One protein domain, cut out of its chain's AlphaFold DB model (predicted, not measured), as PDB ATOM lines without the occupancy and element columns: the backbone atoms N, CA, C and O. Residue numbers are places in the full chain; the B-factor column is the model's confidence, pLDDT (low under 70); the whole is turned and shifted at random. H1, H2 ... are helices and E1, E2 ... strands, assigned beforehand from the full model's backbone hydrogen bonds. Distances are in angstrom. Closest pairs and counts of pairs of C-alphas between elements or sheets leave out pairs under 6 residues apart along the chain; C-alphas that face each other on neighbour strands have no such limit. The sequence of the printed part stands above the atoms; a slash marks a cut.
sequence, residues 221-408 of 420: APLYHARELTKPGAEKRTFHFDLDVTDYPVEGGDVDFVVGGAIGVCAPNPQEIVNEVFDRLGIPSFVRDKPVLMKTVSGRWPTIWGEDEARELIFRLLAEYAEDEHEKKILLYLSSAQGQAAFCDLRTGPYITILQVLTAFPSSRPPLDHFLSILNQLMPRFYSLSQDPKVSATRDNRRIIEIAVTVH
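AT A GLANCE: This is residues 221 to 408 of the 420 residues of the protein "Putative FAD-binding protein C12C2.03c" of Phialophora attinorum (UniProt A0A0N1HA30). The model has two lobes at the ends of a long axis: a strand lobe, where the twisted sheet E1 E2 E6 has the strand pair E3 and E5 next to it and H8 at its far end, and a loose cluster of short helices, H1 to H7. Residues 266 to 270 and 374 to 380 run between the lobes, and E4 lies off to one side of the helices. The printed part has 188 residues, with eight named helices and six named strands in the order E1 E2 E3 H1 H2 E4 H3 H4 H5 H6 H7 E5 H8 E6. Both sheets are antiparallel, of order E1 - E2 - E6 and E3 - E5, and the class is mixed, helices and strands. The whole is loose, with a radius of gyration of the C-alphas of 21.9 A, and spans 68 by 45 by 34 A.

HOW THE PARTS SIT: E1, residues 223 to 228, and E2, residues 237 to 244, form an antiparallel hairpin, with N 227 and O 240 3.0 A apart, within hydrogen-bond range. E2 is the inner strand of a twisted sheet, antiparallel to E6, residues 400 to 407, with N 241 and O 403 2.9 A apart. E3, residues 262 to 265, is antiparallel to E5, residues 381 to 384, with N 263 and O 383 2.9 A apart. The closest C-alphas of E5 and E6, those of Ser 384 and Ile 403, are 6.4 A apart. H8, residues 389 to 396, only grazes the sheet E1 E2 E6 with its residues 389 to 393. H1, residues 271 to 280, touches H6, residues 354 to 360, at a steep tilt of 42 degrees, the same way; their closest C-alphas, Val 277 and Leu 355, are 5.8 A apart. H2, residues 285 to 288, is near H1. H3, residues 314 to 320, and H4, residues 325 to 333, touch as a helical hairpin, closest at the C-alphas of Ala 319 and Lys 328, 4.7 A. H7, residues 368 to 373, is close to H3 but not clearly touching, at 7.6 A between the C-alphas of Leu 317 and Phe 371. H5, residues 340 to 348, touches no helix. E4, residues 292 to 296, pairs with no named strand. Every O i to N i+4 pair is within hydrogen-bond range in H1, H3, H4, H5, H6 and H7; H8 has 3 of 4, and H2 is too short for one.

IN THESE COORDINATES: E1 begins at C-alpha 223 (-166.073, 47.445, 64.757). E2 is 23.0 A long, H1 14.3 A and E6 22.3 A; E6 ends at C-alpha 407 (-149.229, 53.434, 63.950).

THE WHOLE: The C-alphas farthest apart, Glu 325 and Thr 394, are 68.1 A apart. The printed part has no cut, and its long links are E2 to E3 and E4 to H3. Mean pLDDT of the printed part is 86.1; residues 252, 254, 299 to 313 and 349 to 350 are under 70.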
ATOM      1  N   ALA A 221    -165.351  40.116  65.639       90.88
ATOM      2  CA  ALA A 221    -165.984  41.205  66.374       90.88
ATOM      3  C   ALA A 221    -166.293  42.389  65.438       90.88
ATOM      4  O   ALA A 221    -165.376  42.901  64.784       90.88
ATOM      5  N   PRO A 222    -167.547  42.874  65.374       91.62
ATOM      6  CA  PRO A 222    -167.867  44.094  64.651       91.62
ATOM      7  C   PRO A 222    -167.136  45.302  65.240       91.62
ATOM      8  O   PRO A 222    -167.118  45.515  66.454       91.62
ATOM      9  N   LEU A 223    -166.587  46.140  64.364       92.50
ATOM     10  CA  LEU A 223    -166.073  47.445  64.757       92.50
ATOM     11  C   LEU A 223    -167.255  48.392  64.996       92.50
ATOM     12  O   LEU A 223    -167.941  48.780  64.049       92.50
ATOM     13  N   TYR A 224    -167.493  48.753  66.255       91.19
ATOM     14  CA  TYR A 224    -168.594  49.633  66.640       91.19
ATOM     15  C   TYR A 224    -168.260  51.100  66.368       91.19
ATOM     16  O   TYR A 224    -169.072  51.839  65.807       91.19
ATOM     17  N   HIS A 225    -167.050  51.520  66.732       92.94
ATOM     18  CA  HIS A 225    -166.597  52.892  66.554       92.94
ATOM     19  C   HIS A 225    -165.072  52.961  66.428       92.94
ATOM     20  O   HIS A 225    -164.349  52.123  66.960       92.94
ATOM     21  N   ALA A 226    -164.583  53.966  65.704       94.88
ATOM     22  CA  ALA A 226    -163.162  54.236  65.546       94.88
ATOM     23  C   ALA A 226    -162.923  55.744  65.513       94.88
ATOM     24  O   ALA A 226    -163.638  56.475  64.825       94.88
ATOM     25  N   ARG A 227    -161.900  56.211  66.228       93.62
ATOM     26  CA  ARG A 227    -161.506  57.626  66.231       93.62
ATOM     27  C   ARG A 227    -160.002  57.780  66.342       93.62
ATOM     28  O   ARG A 227    -159.329  56.969  66.967       93.62
ATOM     29  N   GLU A 228    -159.483  58.855  65.771       95.12
ATOM     30  CA  GLU A 228    -158.102  59.259  66.002       95.12
ATOM     31  C   GLU A 228    -158.006  59.996  67.347       95.12
ATOM     32  O   GLU A 228    -158.788  60.906  67.620       95.12
ATOM     33  N   LEU A 229    -157.070  59.577  68.200       94.31
ATOM     34  CA  LEU A 229    -156.768  60.233  69.478       94.31
ATOM     35  C   LEU A 229    -155.743  61.361  69.314       94.31
ATOM     36  O   LEU A 229    -155.654  62.266  70.144       94.31
ATOM     37  N   THR A 230    -154.942  61.296  68.255       93.44
ATOM     38  CA  THR A 230    -153.873  62.247  67.965       93.44
ATOM     39  C   THR A 230    -154.356  63.409  67.106       93.44
ATOM     40  O   THR A 230    -155.280  63.289  66.306       93.44
ATOM     41  N   LYS A 231    -153.716  64.571  67.271       92.12
ATOM     42  CA  LYS A 231    -153.949  65.737  66.409       92.12
ATOM     43  C   LYS A 231    -153.153  65.609  65.103       92.12
ATOM     44  O   LYS A 231    -152.103  64.963  65.104       92.12
ATOM     45  N   PRO A 232    -153.577  66.292  64.021       90.25
ATOM     46  CA  PRO A 232    -152.783  66.385  62.800       90.25
ATOM     47  C   PRO A 232    -151.354  66.868  63.089       90.25
ATOM     48  O   PRO A 232    -151.163  67.835  63.828       90.25
ATOM     49  N   GLY A 233    -150.360  66.196  62.505       85.31
ATOM     50  CA  GLY A 233    -148.936  66.499  62.699       85.31
ATOM     51  C   GLY A 233    -148.271  65.796  63.888       85.31
ATOM     52  O   GLY A 233    -147.099  66.051  64.147       85.31
ATOM     53  N   ALA A 234    -148.981  64.921  64.611       87.81
ATOM     54  CA  ALA A 234    -148.356  64.040  65.594       87.81
ATOM     55  C   ALA A 234    -147.349  63.087  64.925       87.81
ATOM     56  O   ALA A 234    -147.627  62.539  63.861       87.81
ATOM     57  N   GLU A 235    -146.202  62.863  65.576       87.12
ATOM     58  CA  GLU A 235    -145.139  61.973  65.078       87.12
ATOM     59  C   GLU A 235    -145.625  60.529  64.899       87.12
ATOM     60  O   GLU A 235    -145.261  59.853  63.942       87.12
ATOM     61  N   LYS A 236    -146.477  60.061  65.816       89.88
ATOM     62  CA  LYS A 236    -147.148  58.765  65.727       89.88
ATOM     63  C   LYS A 236    -148.641  58.993  65.828       89.88
ATOM     64  O   LYS A 236    -149.094  59.706  66.721       89.88
ATOM     65  N   ARG A 237    -149.394  58.374  64.925       92.75
ATOM     66  CA  ARG A 237    -150.854  58.454  64.915       92.75
ATOM     67  C   ARG A 237    -151.423  57.362  65.800       92.75
ATOM     68  O   ARG A 237    -151.042  56.202  65.653       92.75
ATOM     69  N   THR A 238    -152.344  57.713  66.685       94.69
ATOM     70  CA  THR A 238    -152.988  56.748  67.582       94.69
ATOM     71  C   THR A 238    -154.479  56.715  67.320       94.69
ATOM     72  O   THR A 238    -155.147  57.749  67.328       94.69
ATOM     73  N   PHE A 239    -155.002  55.513  67.118       94.94
ATOM     74  CA  PHE A 239    -156.413  55.231  66.909       94.94
ATOM     75  C   PHE A 239    -156.979  54.525  68.124       94.94
ATOM     76  O   PHE A 239    -156.329  53.668  68.715       94.94
ATOM     77  N   HIS A 240    -158.200  54.882  68.477       95.31
ATOM     78  CA  HIS A 240    -159.014  54.163  69.439       95.31
ATOM     79  C   HIS A 240    -160.108  53.414  68.684       95.31
ATOM     80  O   HIS A 240    -160.739  53.993  67.791       95.31
ATOM     81  N   PHE A 241    -160.296  52.145  69.037       95.62
ATOM     82  CA  PHE A 241    -161.320  51.271  68.481       95.62
ATOM     83  C   PHE A 241    -162.221  50.724  69.588       95.62
ATOM     84  O   PHE A 241    -161.737  50.200  70.593       95.62
ATOM     85  N   ASP A 242    -163.525  50.775  69.337       94.12
ATOM     86  CA  ASP A 242    -164.572  50.157  70.138       94.12
ATOM     87  C   ASP A 242    -165.016  48.880  69.400       94.12
ATOM     88  O   ASP A 242    -165.528  48.959  68.276       94.12
ATOM     89  N   LEU A 243    -164.825  47.705  69.999       93.75
ATOM     90  CA  LEU A 243    -165.203  46.414  69.413       93.75
ATOM     91  C   LEU A 243    -166.413  45.836  70.148       93.75
ATOM     92  O   LEU A 243    -166.429  45.778  71.379       93.75
ATOM     93  N   ASP A 244    -167.417  45.398  69.389       92.38
ATOM     94  CA  ASP A 244    -168.623  44.781  69.940       92.38
ATOM     95  C   ASP A 244    -168.399  43.280  70.174       92.38
ATOM     96  O   ASP A 244    -168.214  42.501  69.237       92.38
ATOM     97  N   VAL A 245    -168.404  42.882  71.444       91.88
ATOM     98  CA  VAL A 245    -168.251  41.496  71.907       91.88
ATOM     99  C   VAL A 245    -169.514  40.999  72.614       91.88
ATOM    100  O   VAL A 245    -169.460  40.090  73.444       91.88
ATOM    101  N   THR A 246    -170.672  41.590  72.300       90.31
ATOM    102  CA  THR A 246    -171.966  41.194  72.882       90.31
ATOM    103  C   THR A 246    -172.262  39.717  72.641       90.31
ATOM    104  O   THR A 246    -172.614  39.012  73.585       90.31
ATOM    105  N   ASP A 247    -172.013  39.243  71.420       89.31
ATOM    106  CA  ASP A 247    -172.241  37.854  71.003       89.31
ATOM    107  C   ASP A 247    -170.981  36.973  71.118       89.31
ATOM    108  O   ASP A 247    -170.917  35.892  70.527       89.31
ATOM    109  N   TYR A 248    -169.953  37.428  71.847       88.12
ATOM    110  CA  TYR A 248    -168.740  36.638  72.055       88.12
ATOM    111  C   TYR A 248    -169.067  35.367  72.857       88.12
ATOM    112  O   TYR A 248    -169.720  35.467  73.903       88.12
ATOM    113  N   PRO A 249    -168.645  34.174  72.394       85.50
ATOM    114  CA  PRO A 249    -168.975  32.920  73.057       85.50
ATOM    115  C   PRO A 249    -168.357  32.859  74.455       85.50
ATOM    116  O   PRO A 249    -167.232  33.298  74.667       85.50
ATOM    117  N   VAL A 250    -169.086  32.284  75.410       78.50
ATOM    118  CA  VAL A 250    -168.553  32.053  76.757       78.50
ATOM    119  C   VAL A 250    -167.433  31.022  76.658       78.50
ATOM    120  O   VAL A 250    -167.662  29.890  76.223       78.50
ATOM    121  N   GLU A 251    -166.227  31.423  77.046       77.06
ATOM    122  CA  GLU A 251    -165.106  30.505  77.178       77.06
ATOM    123  C   GLU A 251    -165.245  29.702  78.480       77.06
ATOM    124  O   GLU A 251    -165.840  30.158  79.453       77.06
ATOM    125  N   GLY A 252    -164.776  28.455  78.485       68.56
ATOM    126  CA  GLY A 252    -164.846  27.593  79.661       68.56
ATOM    127  C   GLY A 252    -164.035  28.150  80.837       68.56
ATOM    128  O   GLY A 252    -162.925  28.641  80.651       68.56
ATOM    129  N   GLY A 253    -164.574  28.012  82.052       70.25
ATOM    130  CA  GLY A 253    -163.984  28.540  83.290       70.25
ATOM    131  C   GLY A 253    -164.497  29.942  83.642       70.25
ATOM    132  O   GLY A 253    -165.600  30.310  83.248       70.25
ATOM    133  N   ASP A 254    -163.686  30.711  84.374       65.44
ATOM    134  CA  ASP A 254    -163.940  32.120  84.739       65.44
ATOM    135  C   ASP A 254    -163.272  33.108  83.755       65.44
ATOM    136  O   ASP A 254    -162.939  34.242  84.111       65.44
ATOM    137  N   VAL A 255    -163.025  32.673  82.513       71.81
ATOM    138  CA  VAL A 255    -162.371  33.495  81.489       71.81
ATOM    139  C   VAL A 255    -163.381  34.492  80.927       71.81
ATOM    140  O   VAL A 255    -164.285  34.146  80.169       71.81
ATOM    141  N   ASP A 256    -163.217  35.752  81.315       78.62
ATOM    142  CA  ASP A 256    -163.972  36.884  80.792       78.62
ATOM    143  C   ASP A 256    -163.007  38.026  80.446       78.62
ATOM    144  O   ASP A 256    -161.841  38.040  80.844       78.62
ATOM    145  N   PHE A 257    -163.493  39.012  79.704       83.38
ATOM    146  CA  PHE A 257    -162.747  40.233  79.442       83.38
ATOM    147  C   PHE A 257    -162.601  41.041  80.736       83.38
ATOM    148  O   PHE A 257    -163.592  41.454  81.338       83.38
ATOM    149  N   VAL A 258    -161.360  41.310  81.138       78.94
ATOM    150  CA  VAL A 258    -161.042  42.102  82.333       78.94
ATOM    151  C   VAL A 258    -160.069  43.218  81.969       78.94
ATOM    152  O   VAL A 258    -159.220  43.061  81.089       78.94
ATOM    153  N   VAL A 259    -160.171  44.358  82.655       77.44
ATOM    154  CA  VAL A 259    -159.189  45.447  82.538       77.44
ATOM    155  C   VAL A 259    -157.803  44.929  82.909       77.44
ATOM    156  O   VAL A 259    -157.634  44.257  83.923       77.44
ATOM    157  N   GLY A 260    -156.812  45.242  82.076       78.56
ATOM    158  CA  GLY A 260    -155.465  44.678  82.181       78.56
ATOM    159  C   GLY A 260    -155.276  43.367  81.410       78.56
ATOM    160  O   GLY A 260    -154.137  42.955  81.210       78.56
ATOM    161  N   GLY A 261    -156.355  42.752  80.914       86.94
ATOM    162  CA  GLY A 261    -156.292  41.661  79.944       86.94
ATOM    163  C   GLY A 261    -155.847  42.126  78.553       86.94
ATOM    164  O   GLY A 261    -155.746  43.326  78.273       86.94
ATOM    165  N   ALA A 262    -155.599  41.167  77.662       89.81
ATOM    166  CA  ALA A 262    -155.202  41.421  76.281       89.81
ATOM    167  C   ALA A 262    -155.990  40.552  75.297       89.81
ATOM    168  O   ALA A 262    -156.380  39.432  75.616       89.81
ATOM    169  N   ILE A 263    -156.180  41.064  74.082       90.38
ATOM    170  CA  ILE A 263    -156.789  40.332  72.965       90.38
ATOM    171  C   ILE A 263    -155.799  40.204  71.814       90.38
ATOM    172  O   ILE A 263    -155.039  41.132  71.544       90.38
ATOM    173  N   GLY A 264    -155.828  39.071  71.112       90.62
ATOM    174  CA  GLY A 264    -155.064  38.859  69.883       90.62
ATOM    175  C   GLY A 264    -155.891  39.210  68.646       90.62
ATOM    176  O   GLY A 264    -156.918  38.588  68.388       90.62
ATOM    177  N   VAL A 265    -155.432  40.170  67.845       90.38
ATOM    178  CA  VAL A 265    -156.072  40.558  66.581       90.38
ATOM    179  C   VAL A 265    -155.352  39.892  65.408       90.38
ATOM    180  O   VAL A 265    -154.157  40.108  65.185       90.38
ATOM    181  N   CYS A 266    -156.085  39.088  64.636       87.94
ATOM    182  CA  CYS A 266    -155.588  38.438  63.423       87.94
ATOM    183  C   CYS A 266    -155.745  39.375  62.216       87.94
ATOM    184  O   CYS A 266    -156.817  39.446  61.619       87.94
ATOM    185  N   ALA A 267    -154.683  40.095  61.853       87.00
ATOM    186  CA  ALA A 267    -154.683  40.992  60.697       87.00
ATOM    187  C   ALA A 267    -154.078  40.303  59.456       87.00
ATOM    188  O   ALA A 267    -152.986  39.740  59.569       87.00
ATOM    189  N   PRO A 268    -154.731  40.350  58.277       87.19
ATOM    190  CA  PRO A 268    -154.147  39.845  57.039       87.19
ATOM    191  C   PRO A 268    -153.035  40.771  56.521       87.19
ATOM    192  O   PRO A 268    -152.995  41.962  56.837       87.19
ATOM    193  N   ASN A 269    -152.153  40.235  55.672       89.38
ATOM    194  CA  ASN A 269    -151.230  41.065  54.892       89.38
ATOM    195  C   ASN A 269    -152.001  41.870  53.820       89.38
ATOM    196  O   ASN A 269    -153.005  41.368  53.306       89.38
ATOM    197  N   PRO A 270    -151.534  43.076  53.434       88.88
ATOM    198  CA  PRO A 270    -152.122  43.838  52.330       88.88
ATOM    199  C   PRO A 270    -152.128  43.036  51.025       88.88
ATOM    200  O   PRO A 270    -151.117  42.432  50.654       88.88
ATOM    201  N   GLN A 271    -153.259  43.035  50.317       89.50
ATOM    202  CA  GLN A 271    -153.443  42.205  49.121       89.50
ATOM    203  C   GLN A 271    -152.548  42.640  47.962       89.50
ATOM    204  O   GLN A 271    -152.119  41.817  47.157       89.50
ATOM    205  N   GLU A 272    -152.230  43.925  47.882       91.56
ATOM    206  CA  GLU A 272    -151.331  44.493  46.884       91.56
ATOM    207  C   GLU A 272    -149.931  43.881  47.028       91.56
ATOM    208  O   GLU A 272    -149.381  43.350  46.068       91.56
ATOM    209  N   ILE A 273    -149.415  43.822  48.260       90.62
ATOM    210  CA  ILE A 273    -148.108  43.231  48.574       90.62
ATOM    211  C   ILE A 273    -148.098  41.724  48.299       90.62
ATOM    212  O   ILE A 273    -147.140  41.209  47.725       90.62
ATOM    213  N   VAL A 274    -149.167  41.008  48.667       92.31
ATOM    214  CA  VAL A 274    -149.303  39.569  48.380       92.31
ATOM    215  C   VAL A 274    -149.271  39.308  46.870       92.31
ATOM    216  O   VAL A 274    -148.567  38.409  46.408       92.31
ATOM    217  N   ASN A 275    -149.985  40.119  46.088       93.75
ATOM    218  CA  ASN A 275    -149.986  40.018  44.631       93.75
ATOM    219  C   ASN A 275    -148.616  40.298  44.019       93.75
ATOM    220  O   ASN A 275    -148.210  39.573  43.111       93.75
ATOM    221  N   GLU A 276    -147.890  41.287  44.531       93.75
ATOM    222  CA  GLU A 276    -146.536  41.578  44.068       93.75
ATOM    223  C   GLU A 276    -145.556  40.447  44.394       93.75
ATOM    224  O   GLU A 276    -144.724  40.102  43.556       93.75
ATOM    225  N   VAL A 277    -145.671  39.809  45.564       94.38
ATOM    226  CA  VAL A 277    -144.883  38.606  45.879       94.38
ATOM    227  C   VAL A 277    -145.190  37.494  44.875       94.38
ATOM    228  O   VAL A 277    -144.264  36.899  44.325       94.38
ATOM    229  N   PHE A 278    -146.465  37.249  44.564       96.06
ATOM    230  CA  PHE A 278    -146.834  36.274  43.537       96.06
ATOM    231  C   PHE A 278    -146.283  36.624  42.150       96.06
ATOM    232  O   PHE A 278    -145.839  35.722  41.436       96.06
ATOM    233  N   ASP A 279    -146.287  37.903  41.768       95.38
ATOM    234  CA  ASP A 279    -145.687  38.366  40.513       95.38
ATOM    235  C   ASP A 279    -144.183  38.060  40.479       95.38
ATOM    236  O   ASP A 279    -143.684  37.539  39.480       95.38
ATOM    237  N   ARG A 280    -143.459  38.326  41.576       94.94
ATOM    238  CA  ARG A 280    -142.014  38.053  41.677       94.94
ATOM    239  C   ARG A 280    -141.682  36.566  41.633       94.94
ATOM    240  O   ARG A 280    -140.688  36.192  41.022       94.94
ATOM    241  N   LEU A 281    -142.539  35.724  42.202       95.94
ATOM    242  CA  LEU A 281    -142.426  34.266  42.111       95.94
ATOM    243  C   LEU A 281    -142.867  33.706  40.743       95.94
ATOM    244  O   LEU A 281    -142.808  32.498  40.526       95.94
ATOM    245  N   GLY A 282    -143.330  34.553  39.814       95.25
ATOM    246  CA  GLY A 282    -143.769  34.133  38.482       95.25
ATOM    247  C   GLY A 282    -145.099  33.373  38.474       95.25
ATOM    248  O   GLY A 282    -145.351  32.594  37.557       95.25
ATOM    249  N   ILE A 283    -145.954  33.574  39.483       95.62
ATOM    250  CA  ILE A 283    -147.217  32.844  39.655       95.62
ATOM    251  C   ILE A 283    -148.359  33.614  38.984       95.62
ATOM    252  O   ILE A 283    -148.738  34.682  39.471       95.62
ATOM    253  N   PRO A 284    -148.964  33.101  37.897       94.94
ATOM    254  CA  PRO A 284    -149.997  33.833  37.169       94.94
ATOM    255  C   PRO A 284    -151.256  34.097  38.004       94.94
ATOM    256  O   PRO A 284    -151.698  33.235  38.760       94.94
ATOM    257  N   SER A 285    -151.898  35.251  37.813       93.31
ATOM    258  CA  SER A 285    -153.107  35.640  38.561       93.31
ATOM    259  C   SER A 285    -154.231  34.600  38.506       93.31
ATOM    260  O   SER A 285    -154.835  34.288  39.525       93.31
ATOM    261  N   PHE A 286    -154.454  33.976  37.346       91.00
ATOM    262  CA  PHE A 286    -155.533  33.002  37.142       91.00
ATOM    263  C   PHE A 286    -155.378  31.686  37.928       91.00
ATOM    264  O   PHE A 286    -156.302  30.870  37.912       91.00
ATOM    265  N   VAL A 287    -154.223  31.424  38.558       90.81
ATOM    266  CA  VAL A 287    -154.031  30.242  39.421       90.81
ATOM    267  C   VAL A 287    -154.039  30.557  40.914       90.81
ATOM    268  O   VAL A 287    -154.172  29.617  41.690       90.81
ATOM    269  N   ARG A 288    -153.922  31.831  41.317       89.94
ATOM    270  CA  ARG A 288    -153.717  32.228  42.725       89.94
ATOM    271  C   ARG A 288    -154.882  31.842  43.634       89.94
ATOM    272  O   ARG A 288    -154.651  31.410  44.753       89.94
ATOM    273  N   ASP A 289    -156.104  31.912  43.111       85.62
ATOM    274  CA  ASP A 289    -157.329  31.590  43.856       85.62
ATOM    275  C   ASP A 289    -157.813  30.146  43.640       85.62
ATOM    276  O   ASP A 289    -158.908  29.773  44.070       85.62
ATOM    277  N   LYS A 290    -157.044  29.307  42.929       87.12
ATOM    278  CA  LYS A 290    -157.448  27.916  42.702       87.12
ATOM    279  C   LYS A 290    -157.284  27.113  43.994       87.12
ATOM    280  O   LYS A 290    -156.211  27.153  44.592       87.12
ATOM    281  N   PRO A 291    -158.295  26.327  44.397       84.81
ATOM    282  CA  PRO A 291    -158.183  25.509  45.592       84.81
ATOM    283  C   PRO A 291    -157.145  24.400  45.373       84.81
ATOM    284  O   PRO A 291    -157.142  23.718  44.343       84.81
ATOM    285  N   VAL A 292    -156.264  24.227  46.354       87.31
ATOM    286  CA  VAL A 292    -155.195  23.221  46.372       87.31
ATOM    287  C   VAL A 292    -155.215  22.471  47.696       87.31
ATOM    288  O   VAL A 292    -155.624  23.017  48.721       87.31
ATOM    289  N   LEU A 293    -154.765  21.219  47.682       87.44
ATOM    290  CA  LEU A 293    -154.483  20.475  48.900       87.44
ATOM    291  C   LEU A 293    -153.055  20.805  49.335       87.44
ATOM    292  O   LEU A 293    -152.105  20.495  48.622       87.44
ATOM    293  N   MET A 294    -152.904  21.431  50.497       86.00
ATOM    294  CA  MET A 294    -151.600  21.660  51.117       86.00
ATOM    295  C   MET A 294    -151.276  20.492  52.050       86.00
ATOM    296  O   MET A 294    -152.072  20.170  52.931       86.00
ATOM    297  N   LYS A 295    -150.110  19.870  51.868       86.94
ATOM    298  CA  LYS A 295    -149.567  18.853  52.773       86.94
ATOM    299  C   LYS A 295    -148.333  19.397  53.477       86.94
ATOM    300  O   LYS A 295    -147.462  19.982  52.831       86.94
ATOM    301  N   THR A 296    -148.255  19.159  54.781       83.81
ATOM    302  CA  THR A 296    -147.135  19.567  55.632       83.81
ATOM    303  C   THR A 296    -146.506  18.352  56.302       83.81
ATOM    304  O   THR A 296    -147.221  17.484  56.801       83.81
ATOM    305  N   VAL A 297    -145.174  18.271  56.291       81.38
ATOM    306  CA  VAL A 297    -144.414  17.144  56.869       81.38
ATOM    307  C   VAL A 297    -144.116  17.369  58.354       81.38
ATOM    308  O   VAL A 297    -144.164  16.432  59.147       81.38
ATOM    309  N   SER A 298    -143.829  18.611  58.735       70.12
ATOM    310  CA  SER A 298    -143.510  19.036  60.099       70.12
ATOM    311  C   SER A 298    -144.051  20.445  60.354       70.12
ATOM    312  O   SER A 298    -144.416  21.157  59.416       70.12
ATOM    313  N   GLY A 299    -144.126  20.833  61.630       59.53
ATOM    314  CA  GLY A 299    -144.701  22.107  62.060       59.53
ATOM    315  C   GLY A 299    -146.227  22.058  62.164       59.53
ATOM    316  O   GLY A 299    -146.920  21.434  61.358       59.53
ATOM    317  N   ARG A 300    -146.779  22.712  63.191       57.53
ATOM    318  CA  ARG A 300    -148.230  22.829  63.373       57.53
ATOM    319  C   ARG A 300    -148.744  23.973  62.500       57.53
ATOM    320  O   ARG A 300    -149.103  25.033  62.992       57.53
ATOM    321  N   TRP A 301    -148.755  23.775  61.186       58.31
ATOM    322  CA  TRP A 301    -149.396  24.719  60.273       58.31
ATOM    323  C   TRP A 301    -150.912  24.479  60.286       58.31
ATOM    324  O   TRP A 301    -151.332  23.337  60.086       58.31
ATOM    325  N   PRO A 302    -151.765  25.493  60.510       53.28
ATOM    326  CA  PRO A 302    -151.501  26.922  60.688       53.28
ATOM    327  C   PRO A 302    -151.912  27.372  62.096       53.28
ATOM    328  O   PRO A 302    -152.747  28.265  62.265       53.28
ATOM    329  N   THR A 303    -151.376  26.749  63.140       52.16
ATOM    330  CA  THR A 303    -151.738  27.138  64.505       52.16
ATOM    331  C   THR A 303    -150.776  28.192  65.000       52.16
ATOM    332  O   THR A 303    -149.572  27.988  64.994       52.16
ATOM    333  N   ILE A 304    -151.329  29.312  65.442       55.78
ATOM    334  CA  ILE A 304    -150.600  30.510  65.872       55.78
ATOM    335  C   ILE A 304    -149.789  30.331  67.170       55.78
ATOM    336  O   ILE A 304    -149.199  31.289  67.649       55.78
ATOM    337  N   TRP A 305    -149.792  29.138  67.766       54.34
ATOM    338  CA  TRP A 305    -149.058  28.835  68.991       54.34
ATOM    339  C   TRP A 305    -148.001  27.785  68.679       54.34
ATOM    340  O   TRP A 305    -148.296  26.595  68.557       54.34
ATOM    341  N   GLY A 306    -146.778  28.270  68.515       53.88
ATOM    342  CA  GLY A 306    -145.554  27.495  68.401       53.88
ATOM    343  C   GLY A 306    -144.426  28.285  69.056       53.88
ATOM    344  O   GLY A 306    -144.534  29.504  69.208       53.88
ATOM    345  N   GLU A 307    -143.381  27.584  69.480       52.81
ATOM    346  CA  GLU A 307    -142.172  28.218  70.006       52.81
ATOM    347  C   GLU A 307    -141.501  29.063  68.911       52.81
ATOM    348  O   GLU A 307    -141.527  28.707  67.730       52.81
ATOM    349  N   ASP A 308    -140.913  30.197  69.295       46.47
ATOM    350  CA  ASP A 308    -140.148  31.043  68.375       46.47
ATOM    351  C   ASP A 308    -138.833  30.332  68.018       46.47
ATOM    352  O   ASP A 308    -137.940  30.185  68.855       46.47
ATOM    353  N   GLU A 309    -138.718  29.852  66.779       52.19
ATOM    354  CA  GLU A 309    -137.517  29.176  66.288       52.19
ATOM    355  C   GLU A 309    -136.581  30.130  65.533       52.19
ATOM    356  O   GLU A 309    -136.965  31.174  64.993       52.19
ATOM    357  N   ALA A 310    -135.298  29.762  65.491       48.22
ATOM    358  CA  ALA A 310    -134.299  30.515  64.751       48.22
ATOM    359  C   ALA A 310    -134.668  30.565  63.260       48.22
ATOM    360  O   ALA A 310    -134.891  29.544  62.619       48.22
ATOM    361  N   ARG A 311    -134.702  31.778  62.707       54.81
ATOM    362  CA  ARG A 311    -135.098  32.024  61.316       54.81
ATOM    363  C   ARG A 311    -134.147  31.323  60.349       54.81
ATOM    364  O   ARG A 311    -132.941  31.583  60.386       54.81
ATOM    365  N   GLU A 312    -134.695  30.517  59.448       61.00
ATOM    366  CA  GLU A 312    -133.939  29.958  58.330       61.00
ATOM    367  C   GLU A 312    -133.556  31.057  57.324       61.00
ATOM    368  O   GLU A 312    -134.274  32.038  57.102       61.00
ATOM    369  N   LEU A 313    -132.369  30.922  56.729       61.91
ATOM    370  CA  LEU A 313    -131.817  31.918  55.817       61.91
ATOM    371  C   LEU A 313    -132.519  31.855  54.461       61.91
ATOM    372  O   LEU A 313    -132.177  31.042  53.604       61.91
ATOM    373  N   ILE A 314    -133.431  32.800  54.224       83.25
ATOM    374  CA  ILE A 314    -134.119  32.952  52.934       83.25
ATOM    375  C   ILE A 314    -133.157  33.050  51.745       83.25
ATOM    376  O   ILE A 314    -133.448  32.546  50.663       83.25
ATOM    377  N   PHE A 315    -131.973  33.625  51.955       93.12
ATOM    378  CA  PHE A 315    -130.959  33.795  50.920       93.12
ATOM    379  C   PHE A 315    -130.442  32.467  50.358       93.12
ATOM    380  O   PHE A 315    -130.206  32.385  49.153       93.12
ATOM    381  N   ARG A 316    -130.349  31.402  51.172       94.69
ATOM    382  CA  ARG A 316    -129.883  30.091  50.695       94.69
ATOM    383  C   ARG A 316    -130.885  29.457  49.738       94.69
ATOM    384  O   ARG A 316    -130.476  28.901  48.715       94.69
ATOM    385  N   LEU A 317    -132.179  29.572  50.047       95.25
ATOM    386  CA  LEU A 317    -133.253  29.133  49.158       95.25
ATOM    387  C   LEU A 317    -133.215  29.922  47.848       95.25
ATOM    388  O   LEU A 317    -133.226  29.334  46.771       95.25
ATOM    389  N   LEU A 318    -133.140  31.252  47.936       96.38
ATOM    390  CA  LEU A 318    -133.126  32.110  46.753       96.38
ATOM    391  C   LEU A 318    -131.911  31.838  45.856       96.38
ATOM    392  O   LEU A 318    -132.059  31.825  44.636       96.38
ATOM    393  N   ALA A 319    -130.740  31.565  46.436       96.94
ATOM    394  CA  ALA A 319    -129.534  31.213  45.688       96.94
ATOM    395  C   ALA A 319    -129.707  29.949  44.830       96.94
ATOM    396  O   ALA A 319    -129.152  29.859  43.737       96.94
ATOM    397  N   GLU A 320    -130.464  28.964  45.319       96.69
ATOM    398  CA  GLU A 320    -130.707  27.713  44.597       96.69
ATOM    399  C   GLU A 320    -131.474  27.952  43.295       96.69
ATOM    400  O   GLU A 320    -131.147  27.376  42.259       96.69
ATOM    401  N   TYR A 321    -132.467  28.839  43.357       96.94
ATOM    402  CA  TYR A 321    -133.399  29.122  42.268       96.94
ATOM    403  C   TYR A 321    -133.066  30.401  41.488       96.94
ATOM    404  O   TYR A 321    -133.903  30.862  40.717       96.94
ATOM    405  N   ALA A 322    -131.882  30.982  41.703       97.19
ATOM    406  CA  ALA A 322    -131.373  32.112  40.932       97.19
ATOM    407  C   ALA A 322    -130.742  31.626  39.619       97.19
ATOM    408  O   ALA A 322    -129.819  30.806  39.632       97.19
ATOM    409  N   GLU A 323    -131.254  32.132  38.496       96.38
ATOM    410  CA  GLU A 323    -130.734  31.833  37.154       96.38
ATOM    411  C   GLU A 323    -129.510  32.689  36.794       96.38
ATOM    412  O   GLU A 323    -128.640  32.226  36.059       96.38
ATOM    413  N   ASP A 324    -129.423  33.921  37.310       96.38
ATOM    414  CA  ASP A 324    -128.276  34.799  37.084       96.38
ATOM    415  C   ASP A 324    -127.119  34.433  38.026       96.38
ATOM    416  O   ASP A 324    -127.279  34.360  39.248       96.38
ATOM    417  N   GLU A 325    -125.933  34.198  37.458       95.62
ATOM    418  CA  GLU A 325    -124.765  33.748  38.220       95.62
ATOM    419  C   GLU A 325    -124.267  34.801  39.221       95.62
ATOM    420  O   GLU A 325    -123.757  34.436  40.286       95.62
ATOM    421  N   HIS A 326    -124.440  36.094  38.931       94.81
ATOM    422  CA  HIS A 326    -124.022  37.172  39.825       94.81
ATOM    423  C   HIS A 326    -124.971  37.303  41.017       94.81
ATOM    424  O   HIS A 326    -124.517  37.313  42.164       94.81
ATOM    425  N   GLU A 327    -126.284  37.326  40.772       96.50
ATOM    426  CA  GLU A 327    -127.308  37.282  41.818       96.50
ATOM    427  C   GLU A 327    -127.125  36.046  42.702       96.50
ATOM    428  O   GLU A 327    -127.057  36.158  43.930       96.50
ATOM    429  N   LYS A 328    -126.953  34.873  42.082       96.94
ATOM    430  CA  LYS A 328    -126.676  33.618  42.784       96.94
ATOM    431  C   LYS A 328    -125.436  33.727  43.662       96.94
ATOM    432  O   LYS A 328    -125.473  33.302  44.817       96.94
ATOM    433  N   LYS A 329    -124.348  34.315  43.158       96.25
ATOM    434  CA  LYS A 329    -123.113  34.482  43.931       96.25
ATOM    435  C   LYS A 329    -123.316  35.353  45.167       96.25
ATOM    436  O   LYS A 329    -122.820  34.999  46.235       96.25
ATOM    437  N   ILE A 330    -124.061  36.450  45.038       96.19
ATOM    438  CA  ILE A 330    -124.383  37.346  46.157       96.19
ATOM    439  C   ILE A 330    -125.224  36.609  47.205       96.19
ATOM    440  O   ILE A 330    -124.924  36.668  48.396       96.19
ATOM    441  N   LEU A 331    -126.249  35.874  46.772       96.50
ATOM    442  CA  LEU A 331    -127.129  35.117  47.664       96.50
ATOM    443  C   LEU A 331    -126.384  33.985  48.395       96.50
ATOM    444  O   LEU A 331    -126.602  33.774  49.592       96.50
ATOM    445  N   LEU A 332    -125.464  33.294  47.710       96.19
ATOM    446  CA  LEU A 332    -124.576  32.305  48.331       96.19
ATOM    447  C   LEU A 332    -123.616  32.953  49.327       96.19
ATOM    448  O   LEU A 332    -123.422  32.402  50.406       96.19
ATOM    449  N   TYR A 333    -123.055  34.122  49.002       95.00
ATOM    450  CA  TYR A 333    -122.190  34.873  49.913       95.00
ATOM    451  C   TYR A 333    -122.930  35.220  51.210       95.00
ATOM    452  O   TYR A 333    -122.445  34.899  52.289       95.00
ATOM    453  N   LEU A 334    -124.148  35.765  51.120       93.38
ATOM    454  CA  LEU A 334    -124.997  36.058  52.287       93.38
ATOM    455  C   LEU A 334    -125.372  34.821  53.117       93.38
ATOM    456  O   LEU A 334    -125.831  34.962  54.249       93.38
ATOM    457  N   SER A 335    -125.194  33.630  52.551       93.69
ATOM    458  CA  SER A 335    -125.472  32.346  53.189       93.69
ATOM    459  C   SER A 335    -124.196  31.593  53.582       93.69
ATOM    460  O   SER A 335    -124.288  30.414  53.906       93.69
ATOM    461  N   SER A 336    -123.017  32.223  53.520       93.25
ATOM    462  CA  SER A 336    -121.720  31.608  53.826       93.25
ATOM    463  C   SER A 336    -121.051  32.242  55.048       93.25
ATOM    464  O   SER A 336    -121.412  33.342  55.477       93.25
ATOM    465  N   ALA A 337    -120.010  31.591  55.581       90.69
ATOM    466  CA  ALA A 337    -119.233  32.151  56.692       90.69
ATOM    467  C   ALA A 337    -118.596  33.515  56.362       90.69
ATOM    468  O   ALA A 337    -118.389  34.335  57.260       90.69
ATOM    469  N   GLN A 338    -118.293  33.776  55.086       91.56
ATOM    470  CA  GLN A 338    -117.697  35.039  54.643       91.56
ATOM    471  C   GLN A 338    -118.701  36.194  54.567       91.56
ATOM    472  O   GLN A 338    -118.319  37.346  54.784       91.56
ATOM    473  N   GLY A 339    -119.974  35.916  54.270       90.75
ATOM    474  CA  GLY A 339    -121.020  36.940  54.231       90.75
ATOM    475  C   GLY A 339    -121.752  37.148  55.544       90.75
ATOM    476  O   GLY A 339    -122.647  37.988  55.596       90.75
ATOM    477  N   GLN A 340    -121.351  36.466  56.620       87.38
ATOM    478  CA  GLN A 340    -121.985  36.582  57.934       87.38
ATOM    479  C   GLN A 340    -122.087  38.036  58.422       87.38
ATOM    480  O   GLN A 340    -123.111  38.418  58.984       87.38
ATOM    481  N   ALA A 341    -121.055  38.855  58.200       87.38
ATOM    482  CA  ALA A 341    -121.079  40.272  58.566       87.38
ATOM    483  C   ALA A 341    -122.133  41.050  57.760       87.38
ATOM    484  O   ALA A 341    -122.975  41.722  58.350       87.38
ATOM    485  N   ALA A 342    -122.149  40.891  56.432       89.62
ATOM    486  CA  ALA A 342    -123.136  41.528  55.562       89.62
ATOM    487  C   ALA A 342    -124.568  41.063  55.884       89.62
ATOM    488  O   ALA A 342    -125.490  41.871  55.937       89.62
ATOM    489  N   PHE A 343    -124.759  39.775  56.178       88.69
ATOM    490  CA  PHE A 343    -126.041  39.238  56.624       88.69
ATOM    491  C   PHE A 343    -126.484  39.825  57.973       88.69
ATOM    492  O   PHE A 343    -127.644  40.207  58.135       88.69
ATOM    493  N   CYS A 344    -125.577  39.923  58.948       84.69
ATOM    494  CA  CYS A 344    -125.863  40.557  60.234       84.69
ATOM    495  C   CYS A 344    -126.262  42.028  60.057       84.69
ATOM    496  O   CYS A 344    -127.225  42.460  60.694       84.69
ATOM    497  N   ASP A 345    -125.582  42.767  59.178       85.06
ATOM    498  CA  ASP A 345    -125.915  44.156  58.850       85.06
ATOM    499  C   ASP A 345    -127.323  44.248  58.241       85.06
ATOM    500  O   ASP A 345    -128.139  45.041  58.704       85.06
ATOM    501  N   LEU A 346    -127.669  43.368  57.293       84.62
ATOM    502  CA  LEU A 346    -129.021  43.301  56.721       84.62
ATOM    503  C   LEU A 346    -130.085  42.981  57.779       84.62
ATOM    504  O   LEU A 346    -131.178  43.539  57.766       84.62
ATOM    505  N   ARG A 347    -129.774  42.083  58.716       78.44
ATOM    506  CA  ARG A 347    -130.722  41.653  59.750       78.44
ATOM    507  C   ARG A 347    -130.926  42.686  60.857       78.44
ATOM    508  O   ARG A 347    -132.007  42.736  61.440       78.44
ATOM    509  N   THR A 348    -129.879  43.426  61.207       76.19
ATOM    510  CA  THR A 348    -129.895  44.434  62.283       76.19
ATOM    511  C   THR A 348    -130.171  45.849  61.778       76.19
ATOM    512  O   THR A 348    -130.456  46.732  62.584       76.19
ATOM    513  N   GLY A 349    -130.086  46.058  60.463       68.06
ATOM    514  CA  GLY A 349    -130.324  47.321  59.782       68.06
ATOM    515  C   GLY A 349    -131.811  47.665  59.591       68.06
ATOM    516  O   GLY A 349    -132.652  47.273  60.404       68.06
ATOM    517  N   PRO A 350    -132.159  48.455  58.553       67.94
ATOM    518  CA  PRO A 350    -133.542  48.866  58.296       67.94
ATOM    519  C   PRO A 350    -134.455  47.652  58.078       67.94
ATOM    520  O   PRO A 350    -133.996  46.581  57.697       67.94
ATOM    521  N   TYR A 351    -135.761  47.806  58.305       75.56
ATOM    522  CA  TYR A 351    -136.731  46.722  58.116       75.56
ATOM    523  C   TYR A 351    -136.751  46.240  56.654       75.56
ATOM    524  O   TYR A 351    -137.389  46.853  55.799       75.56
ATOM    525  N   ILE A 352    -136.072  45.123  56.373       84.12
ATOM    526  CA  ILE A 352    -136.061  44.490  55.050       84.12
ATOM    527  C   ILE A 352    -137.296  43.608  54.901       84.12
ATOM    528  O   ILE A 352    -137.558  42.721  55.717       84.12
ATOM    529  N   THR A 353    -138.045  43.828  53.823       86.62
ATOM    530  CA  THR A 353    -139.202  42.992  53.484       86.62
ATOM    531  C   THR A 353    -138.819  41.900  52.496       86.62
ATOM    532  O   THR A 353    -137.909  42.058  51.681       86.62
ATOM    533  N   ILE A 354    -139.563  40.793  52.501       89.50
ATOM    534  CA  ILE A 354    -139.330  39.727  51.523       89.50
ATOM    535  C   ILE A 354    -139.573  40.191  50.082       89.50
ATOM    536  O   ILE A 354    -138.854  39.800  49.166       89.50
ATOM    537  N   LEU A 355    -140.539  41.089  49.881       91.38
ATOM    538  CA  LEU A 355    -140.814  41.683  48.579       91.38
ATOM    539  C   LEU A 355    -139.615  42.491  48.057       91.38
ATOM    540  O   LEU A 355    -139.294  42.412  46.870       91.38
ATOM    541  N   GLN A 356    -138.934  43.234  48.933       90.88
ATOM    542  CA  GLN A 356    -137.716  43.968  48.585       90.88
ATOM    543  C   GLN A 356    -136.601  43.013  48.147       90.88
ATOM    544  O   GLN A 356    -135.985  43.251  47.114       90.88
ATOM    545  N   VAL A 357    -136.387  41.906  48.868       92.69
ATOM    546  CA  VAL A 357    -135.373  40.897  48.509       92.69
ATOM    547  C   VAL A 357    -135.697  40.240  47.165       92.69
ATOM    548  O   VAL A 357    -134.847  40.212  46.280       92.69
ATOM    549  N   LEU A 358    -136.936  39.786  46.960       94.12
ATOM    550  CA  LEU A 358    -137.374  39.209  45.680       94.12
ATOM    551  C   LEU A 358    -137.287  40.213  44.517       94.12
ATOM    552  O   LEU A 358    -137.101  39.832  43.366       94.12
ATOM    553  N   THR A 359    -137.432  41.510  44.798       94.25
ATOM    554  CA  THR A 359    -137.263  42.565  43.788       94.25
ATOM    555  C   THR A 359    -135.790  42.872  43.510       94.25
ATOM    556  O   THR A 359    -135.454  43.234  42.384       94.25
ATOM    557  N   ALA A 360    -134.920  42.732  44.511       94.19
ATOM    558  CA  ALA A 360    -133.481  42.930  44.377       94.19
ATOM    559  C   ALA A 360    -132.803  41.819  43.564       94.19
ATOM    560  O   ALA A 360    -131.834  42.108  42.866       94.19
ATOM    561  N   PHE A 361    -133.338  40.595  43.631       96.00
ATOM    562  CA  PHE A 361    -132.826  39.405  42.946       96.00
ATOM    563  C   PHE A 361    -133.889  38.790  42.012       96.00
ATOM    564  O   PHE A 361    -134.438  37.723  42.306       96.00
ATOM    565  N   PRO A 362    -134.253  39.476  40.911       95.50
ATOM    566  CA  PRO A 362    -135.353  39.079  40.028       95.50
ATOM    567  C   PRO A 362    -135.129  37.770  39.253       95.50
ATOM    568  O   PRO A 362    -136.100  37.236  38.701       95.50
ATOM    569  N   SER A 363    -133.892  37.264  39.169       96.38
ATOM    570  CA  SER A 363    -133.607  35.958  38.559       96.38
ATOM    571  C   SER A 363    -133.979  34.786  39.472       96.38
ATOM    572  O   SER A 363    -134.091  33.659  38.995       96.38
ATOM    573  N   SER A 364    -134.183  35.037  40.772       96.38
ATOM    574  CA  SER A 364    -134.555  34.015  41.746       96.38
ATOM    575  C   SER A 364    -136.062  33.785  41.790       96.38
ATOM    576  O   SER A 364    -136.832  34.676  42.154       96.38
ATOM    577  N   ARG A 365    -136.497  32.570  41.435       95.94
ATOM    578  CA  ARG A 365    -137.922  32.191  41.396       95.94
ATOM    579  C   ARG A 365    -138.168  30.855  42.099       95.94
ATOM    580  O   ARG A 365    -138.420  29.848  41.432       95.94
ATOM    581  N   PRO A 366    -138.076  30.804  43.441       96.12
ATOM    582  CA  PRO A 366    -138.334  29.571  44.167       96.12
ATOM    583  C   PRO A 366    -139.792  29.108  43.983       96.12
ATOM    584  O   PRO A 366    -140.705  29.938  43.937       96.12
ATOM    585  N   PRO A 367    -140.050  27.789  43.927       95.88
ATOM    586  CA  PRO A 367    -141.400  27.243  43.979       95.88
ATOM    587  C   PRO A 367    -142.145  27.711  45.233       95.88
ATOM    588  O   PRO A 367    -141.566  27.743  46.320       95.88
ATOM    589  N   LEU A 368    -143.437  28.031  45.098       94.19
ATOM    590  CA  LEU A 368    -144.247  28.589  46.190       94.19
ATOM    591  C   LEU A 368    -144.246  27.716  47.446       94.19
ATOM    592  O   LEU A 368    -144.189  28.234  48.552       94.19
ATOM    593  N   ASP A 369    -144.329  26.400  47.284       93.12
ATOM    594  CA  ASP A 369    -144.367  25.465  48.404       93.12
ATOM    595  C   ASP A 369    -143.039  25.436  49.177       93.12
ATOM    596  O   ASP A 369    -143.024  25.527  50.401       93.12
ATOM    597  N   HIS A 370    -141.909  25.413  48.473       92.81
ATOM    598  CA  HIS A 370    -140.594  25.506  49.102       92.81
ATOM    599  C   HIS A 370    -140.376  26.882  49.752       92.81
ATOM    600  O   HIS A 370    -139.871  26.970  50.864       92.81
ATOM    601  N   PHE A 371    -140.837  27.952  49.104       92.75
ATOM    602  CA  PHE A 371    -140.802  29.300  49.660       92.75
ATOM    603  C   PHE A 371    -141.625  29.427  50.947       92.75
ATOM    604  O   PHE A 371    -141.136  29.966  51.932       92.75
ATOM    605  N   LEU A 372    -142.836  28.869  50.990       89.94
ATOM    606  CA  LEU A 372    -143.658  28.848  52.203       89.94
ATOM    607  C   LEU A 372    -143.065  27.983  53.322       89.94
ATOM    608  O   LEU A 372    -143.384  28.226  54.478       89.94
ATOM    609  N   SER A 373    -142.203  27.014  52.995       87.69
ATOM    610  CA  SER A 373    -141.551  26.155  53.997       87.69
ATOM    611  C   SER A 373    -140.612  26.933  54.923       87.69
ATOM    612  O   SER A 373    -140.396  26.503  56.049       87.69
ATOM    613  N   ILE A 374    -140.087  28.075  54.462       86.69
ATOM    614  CA  ILE A 374    -139.115  28.899  55.199       86.69
ATOM    615  C   ILE A 374    -139.702  30.218  55.720       86.69
ATOM    616  O   ILE A 374    -139.003  31.007  56.358       86.69
ATOM    617  N   LEU A 375    -140.959  30.521  55.379       86.31
ATOM    618  CA  LEU A 375    -141.620  31.736  55.834       86.31
ATOM    619  C   LEU A 375    -142.240  31.522  57.208       86.31
ATOM    620  O   LEU A 375    -142.919  30.531  57.464       86.31
ATOM    621  N   ASN A 376    -142.087  32.526  58.067       81.12
ATOM    622  CA  ASN A 376    -142.723  32.511  59.373       81.12
ATOM    623  C   ASN A 376    -144.242  32.619  59.247       81.12
ATOM    624  O   ASN A 376    -144.781  33.352  58.407       81.12
ATOM    625  N   GLN A 377    -144.931  31.950  60.164       79.19
ATOM    626  CA  GLN A 377    -146.364  32.104  60.301       79.19
ATOM    627  C   GLN A 377    -146.722  33.525  60.760       79.19
ATOM    628  O   GLN A 377    -146.072  34.126  61.617       79.19
ATOM    629  N   LEU A 378    -147.797  34.069  60.189       82.50
ATOM    630  CA  LEU A 378    -148.317  35.374  60.572       82.50
ATOM    631  C   LEU A 378    -149.002  35.296  61.945       82.50
ATOM    632  O   LEU A 378    -150.105  34.767  62.067       82.50
ATOM    633  N   MET A 379    -148.349  35.850  62.964       84.00
ATOM    634  CA  MET A 379    -148.854  35.883  64.341       84.00
ATOM    635  C   MET A 379    -149.956  36.939  64.539       84.00
ATOM    636  O   MET A 379    -149.884  38.019  63.936       84.00
ATOM    637  N   PRO A 380    -150.949  36.710  65.418       87.31
ATOM    638  CA  PRO A 380    -151.840  37.770  65.878       87.31
ATOM    639  C   PRO A 380    -151.071  38.863  66.619       87.31
ATOM    640  O   PRO A 380    -150.000  38.629  67.179       87.31
ATOM    641  N   ARG A 381    -151.624  40.078  66.632       89.44
ATOM    642  CA  ARG A 381    -151.061  41.207  67.382       89.44
ATOM    643  C   ARG A 381    -151.872  41.412  68.651       89.44
ATOM    644  O   ARG A 381    -153.089  41.555  68.572       89.44
ATOM    645  N   PHE A 382    -151.200  41.404  69.797       90.75
ATOM    646  CA  PHE A 382    -151.854  41.539  71.094       90.75
ATOM    647  C   PHE A 382    -152.016  43.004  71.488       90.75
ATOM    648  O   PHE A 382    -151.063  43.781  71.411       90.75
ATOM    649  N   TYR A 383    -153.219  43.359  71.933       93.19
ATOM    650  CA  TYR A 383    -153.565  44.692  72.419       93.19
ATOM    651  C   TYR A 383    -154.185  44.597  73.804       93.19
ATOM    652  O   TYR A 383    -155.027  43.734  74.053       93.19
ATOM    653  N   SER A 384    -153.777  45.495  74.697       92.44
ATOM    654  CA  SER A 384    -154.345  45.602  76.038       92.44
ATOM    655  C   SER A 384    -155.737  46.222  75.996       92.44
ATOM    656  O   SER A 384    -155.986  47.168  75.247       92.44
ATOM    657  N   LEU A 385    -156.622  45.709  76.843       91.44
ATOM    658  CA  LEU A 385    -157.970  46.233  77.018       91.44
ATOM    659  C   LEU A 385    -157.942  47.486  77.893       91.44
ATOM    660  O   LEU A 385    -157.430  47.451  79.014       91.44
ATOM    661  N   SER A 386    -158.528  48.579  77.402       86.06
ATOM    662  CA  SER A 386    -158.620  49.845  78.145       86.06
ATOM    663  C   SER A 386    -159.950  50.048  78.876       86.06
ATOM    664  O   SER A 386    -160.105  51.053  79.562       86.06
ATOM    665  N   GLN A 387    -160.903  49.119  78.746       82.00
ATOM    666  CA  GLN A 387    -162.251  49.240  79.306       82.00
ATOM    667  C   GLN A 387    -162.827  47.875  79.712       82.00
ATOM    668  O   GLN A 387    -162.641  46.886  79.003       82.00
ATOM    669  N   ASP A 388    -163.565  47.836  80.829       78.75
ATOM    670  CA  ASP A 388    -164.349  46.666  81.251       78.75
ATOM    671  C   ASP A 388    -165.696  46.624  80.495       78.75
ATOM    672  O   ASP A 388    -166.483  47.582  80.606       78.75
ATOM    673  N   PRO A 389    -166.020  45.538  79.765       79.44
ATOM    674  CA  PRO A 389    -167.273  45.438  79.022       79.44
ATOM    675  C   PRO A 389    -168.525  45.320  79.902       79.44
ATOM    676  O   PRO A 389    -169.635  45.523  79.407       79.44
ATOM    677  N   LYS A 390    -168.403  45.034  81.205       80.81
ATOM    678  CA  LYS A 390    -169.546  45.050  82.141       80.81
ATOM    679  C   LYS A 390    -170.110  46.460  82.312       80.81
ATOM    680  O   LYS A 390    -171.319  46.639  82.482       80.81
ATOM    681  N   VAL A 391    -169.246  47.472  82.219       79.12
ATOM    682  CA  VAL A 391    -169.640  48.883  82.327       79.12
ATOM    683  C   VAL A 391    -170.470  49.305  81.115       79.12
ATOM    684  O   VAL A 391    -171.531  49.906  81.279       79.12
ATOM    685  N   SER A 392    -170.030  48.956  79.902       79.00
ATOM    686  CA  SER A 392    -170.764  49.263  78.667       79.00
ATOM    687  C   SER A 392    -172.072  48.472  78.566       79.00
ATOM    688  O   SER A 392    -173.103  49.045  78.204       79.00
ATOM    689  N   ALA A 393    -172.076  47.209  79.009       80.88
ATOM    690  CA  ALA A 393    -173.275  46.371  79.028       80.88
ATOM    691  C   ALA A 393    -174.393  46.974  79.884       80.88
ATOM    692  O   ALA A 393    -175.551  46.971  79.479       80.88
ATOM    693  N   THR A 394    -174.037  47.549  81.034       76.06
ATOM    694  CA  THR A 394    -175.003  48.176  81.948       76.06
ATOM    695  C   THR A 394    -175.654  49.424  81.342       76.06
ATOM    696  O   THR A 394    -176.801  49.735  81.654       76.06
ATOM    697  N   ARG A 395    -174.931  50.156  80.483       73.44
ATOM    698  CA  ARG A 395    -175.408  51.420  79.906       73.44
ATOM    699  C   ARG A 395    -176.231  51.213  78.636       73.44
ATOM    700  O   ARG A 395    -177.294  51.807  78.506       73.44
ATOM    701  N   ASP A 396    -175.730  50.380  77.726       75.69
ATOM    702  CA  ASP A 396    -176.218  50.306  76.344       75.69
ATOM    703  C   ASP A 396    -176.698  48.892  75.945       75.69
ATOM    704  O   ASP A 396    -176.968  48.649  74.769       75.69
ATOM    705  N   ASN A 397    -176.803  47.948  76.897       83.50
ATOM    706  CA  ASN A 397    -177.062  46.516  76.652       83.50
ATOM    707  C   ASN A 397    -176.096  45.883  75.629       83.50
ATOM    708  O   ASN A 397    -176.433  44.897  74.975       83.50
ATOM    709  N   ARG A 398    -174.895  46.452  75.480       87.12
ATOM    710  CA  ARG A 398    -173.837  45.974  74.585       87.12
ATOM    711  C   ARG A 398    -172.540  45.809  75.342       87.12
ATOM    712  O   ARG A 398    -172.151  46.698  76.094       87.12
ATOM    713  N   ARG A 399    -171.845  44.705  75.101       90.56
ATOM    714  CA  ARG A 399    -170.518  44.459  75.666       90.56
ATOM    715  C   ARG A 399    -169.490  45.041  74.706       90.56
ATOM    716  O   ARG A 399    -169.202  44.446  73.676       90.56
ATOM    717  N   ILE A 400    -168.970  46.218  75.034       91.50
ATOM    718  CA  ILE A 400    -167.937  46.897  74.245       91.50
ATOM    719  C   ILE A 400    -166.596  46.765  74.953       91.50
ATOM    720  O   ILE A 400    -166.493  47.128  76.128       91.50
ATOM    721  N   ILE A 401    -165.591  46.293  74.220       92.50
ATOM    722  CA  ILE A 401    -164.186  46.387  74.618       92.50
ATOM    723  C   ILE A 401    -163.495  47.485  73.820       92.50
ATOM    724  O   ILE A 401    -163.855  47.773  72.678       92.50
ATOM    725  N   GLU A 402    -162.482  48.087  74.426       92.69
ATOM    726  CA  GLU A 402    -161.757  49.206  73.842       92.69
ATOM    727  C   GLU A 402    -160.270  48.882  73.740       92.69
ATOM    728  O   GLU A 402    -159.680  48.335  74.679       92.69
ATOM    729  N   ILE A 403    -159.674  49.237  72.602       93.88
ATOM    730  CA  ILE A 403    -158.232  49.139  72.368       93.88
ATOM    731  C   ILE A 403    -157.701  50.432  71.748       93.88
ATOM    732  O   ILE A 403    -158.391  51.112  70.983       93.88
ATOM    733  N   ALA A 404    -156.438  50.740  72.034       93.25
ATOM    734  CA  ALA A 404    -155.702  51.812  71.380       93.25
ATOM    735  C   ALA A 404    -154.556  51.235  70.542       93.25
ATOM    736  O   ALA A 404    -153.787  50.392  71.004       93.25
ATOM    737  N   VAL A 405    -154.429  51.709  69.305       92.81
ATOM    738  CA  VAL A 405    -153.426  51.257  68.341       92.81
ATOM    739  C   VAL A 405    -152.634  52.456  67.859       92.81
ATOM    740  O   VAL A 405    -153.183  53.379  67.261       92.81
ATOM    741  N   THR A 406    -151.325  52.428  68.085       91.19
ATOM    742  CA  THR A 406    -150.412  53.447  67.569       91.19
ATOM    743  C   THR A 406    -149.747  52.940  66.301       91.19
ATOM    744  O   THR A 406    -149.113  51.885  66.298       91.19
ATOM    745  N   VAL A 407    -149.882  53.705  65.224       87.62
ATOM    746  CA  VAL A 407    -149.229  53.434  63.950       87.62
ATOM    747  C   VAL A 407    -147.807  53.967  64.020       87.62
ATOM    748  O   VAL A 407    -147.575  55.152  64.270       87.62
ATOM    749  N   HIS A 408    -146.854  53.070  63.799       79.88
ATOM    750  CA  HIS A 408    -145.467  53.430  63.567       79.88
ATOM    751  C   HIS A 408    -145.224  53.462  62.060       79.88
ATOM    752  O   HIS A 408    -145.139  52.414  61.419       79.88
TER     753      HIS A 408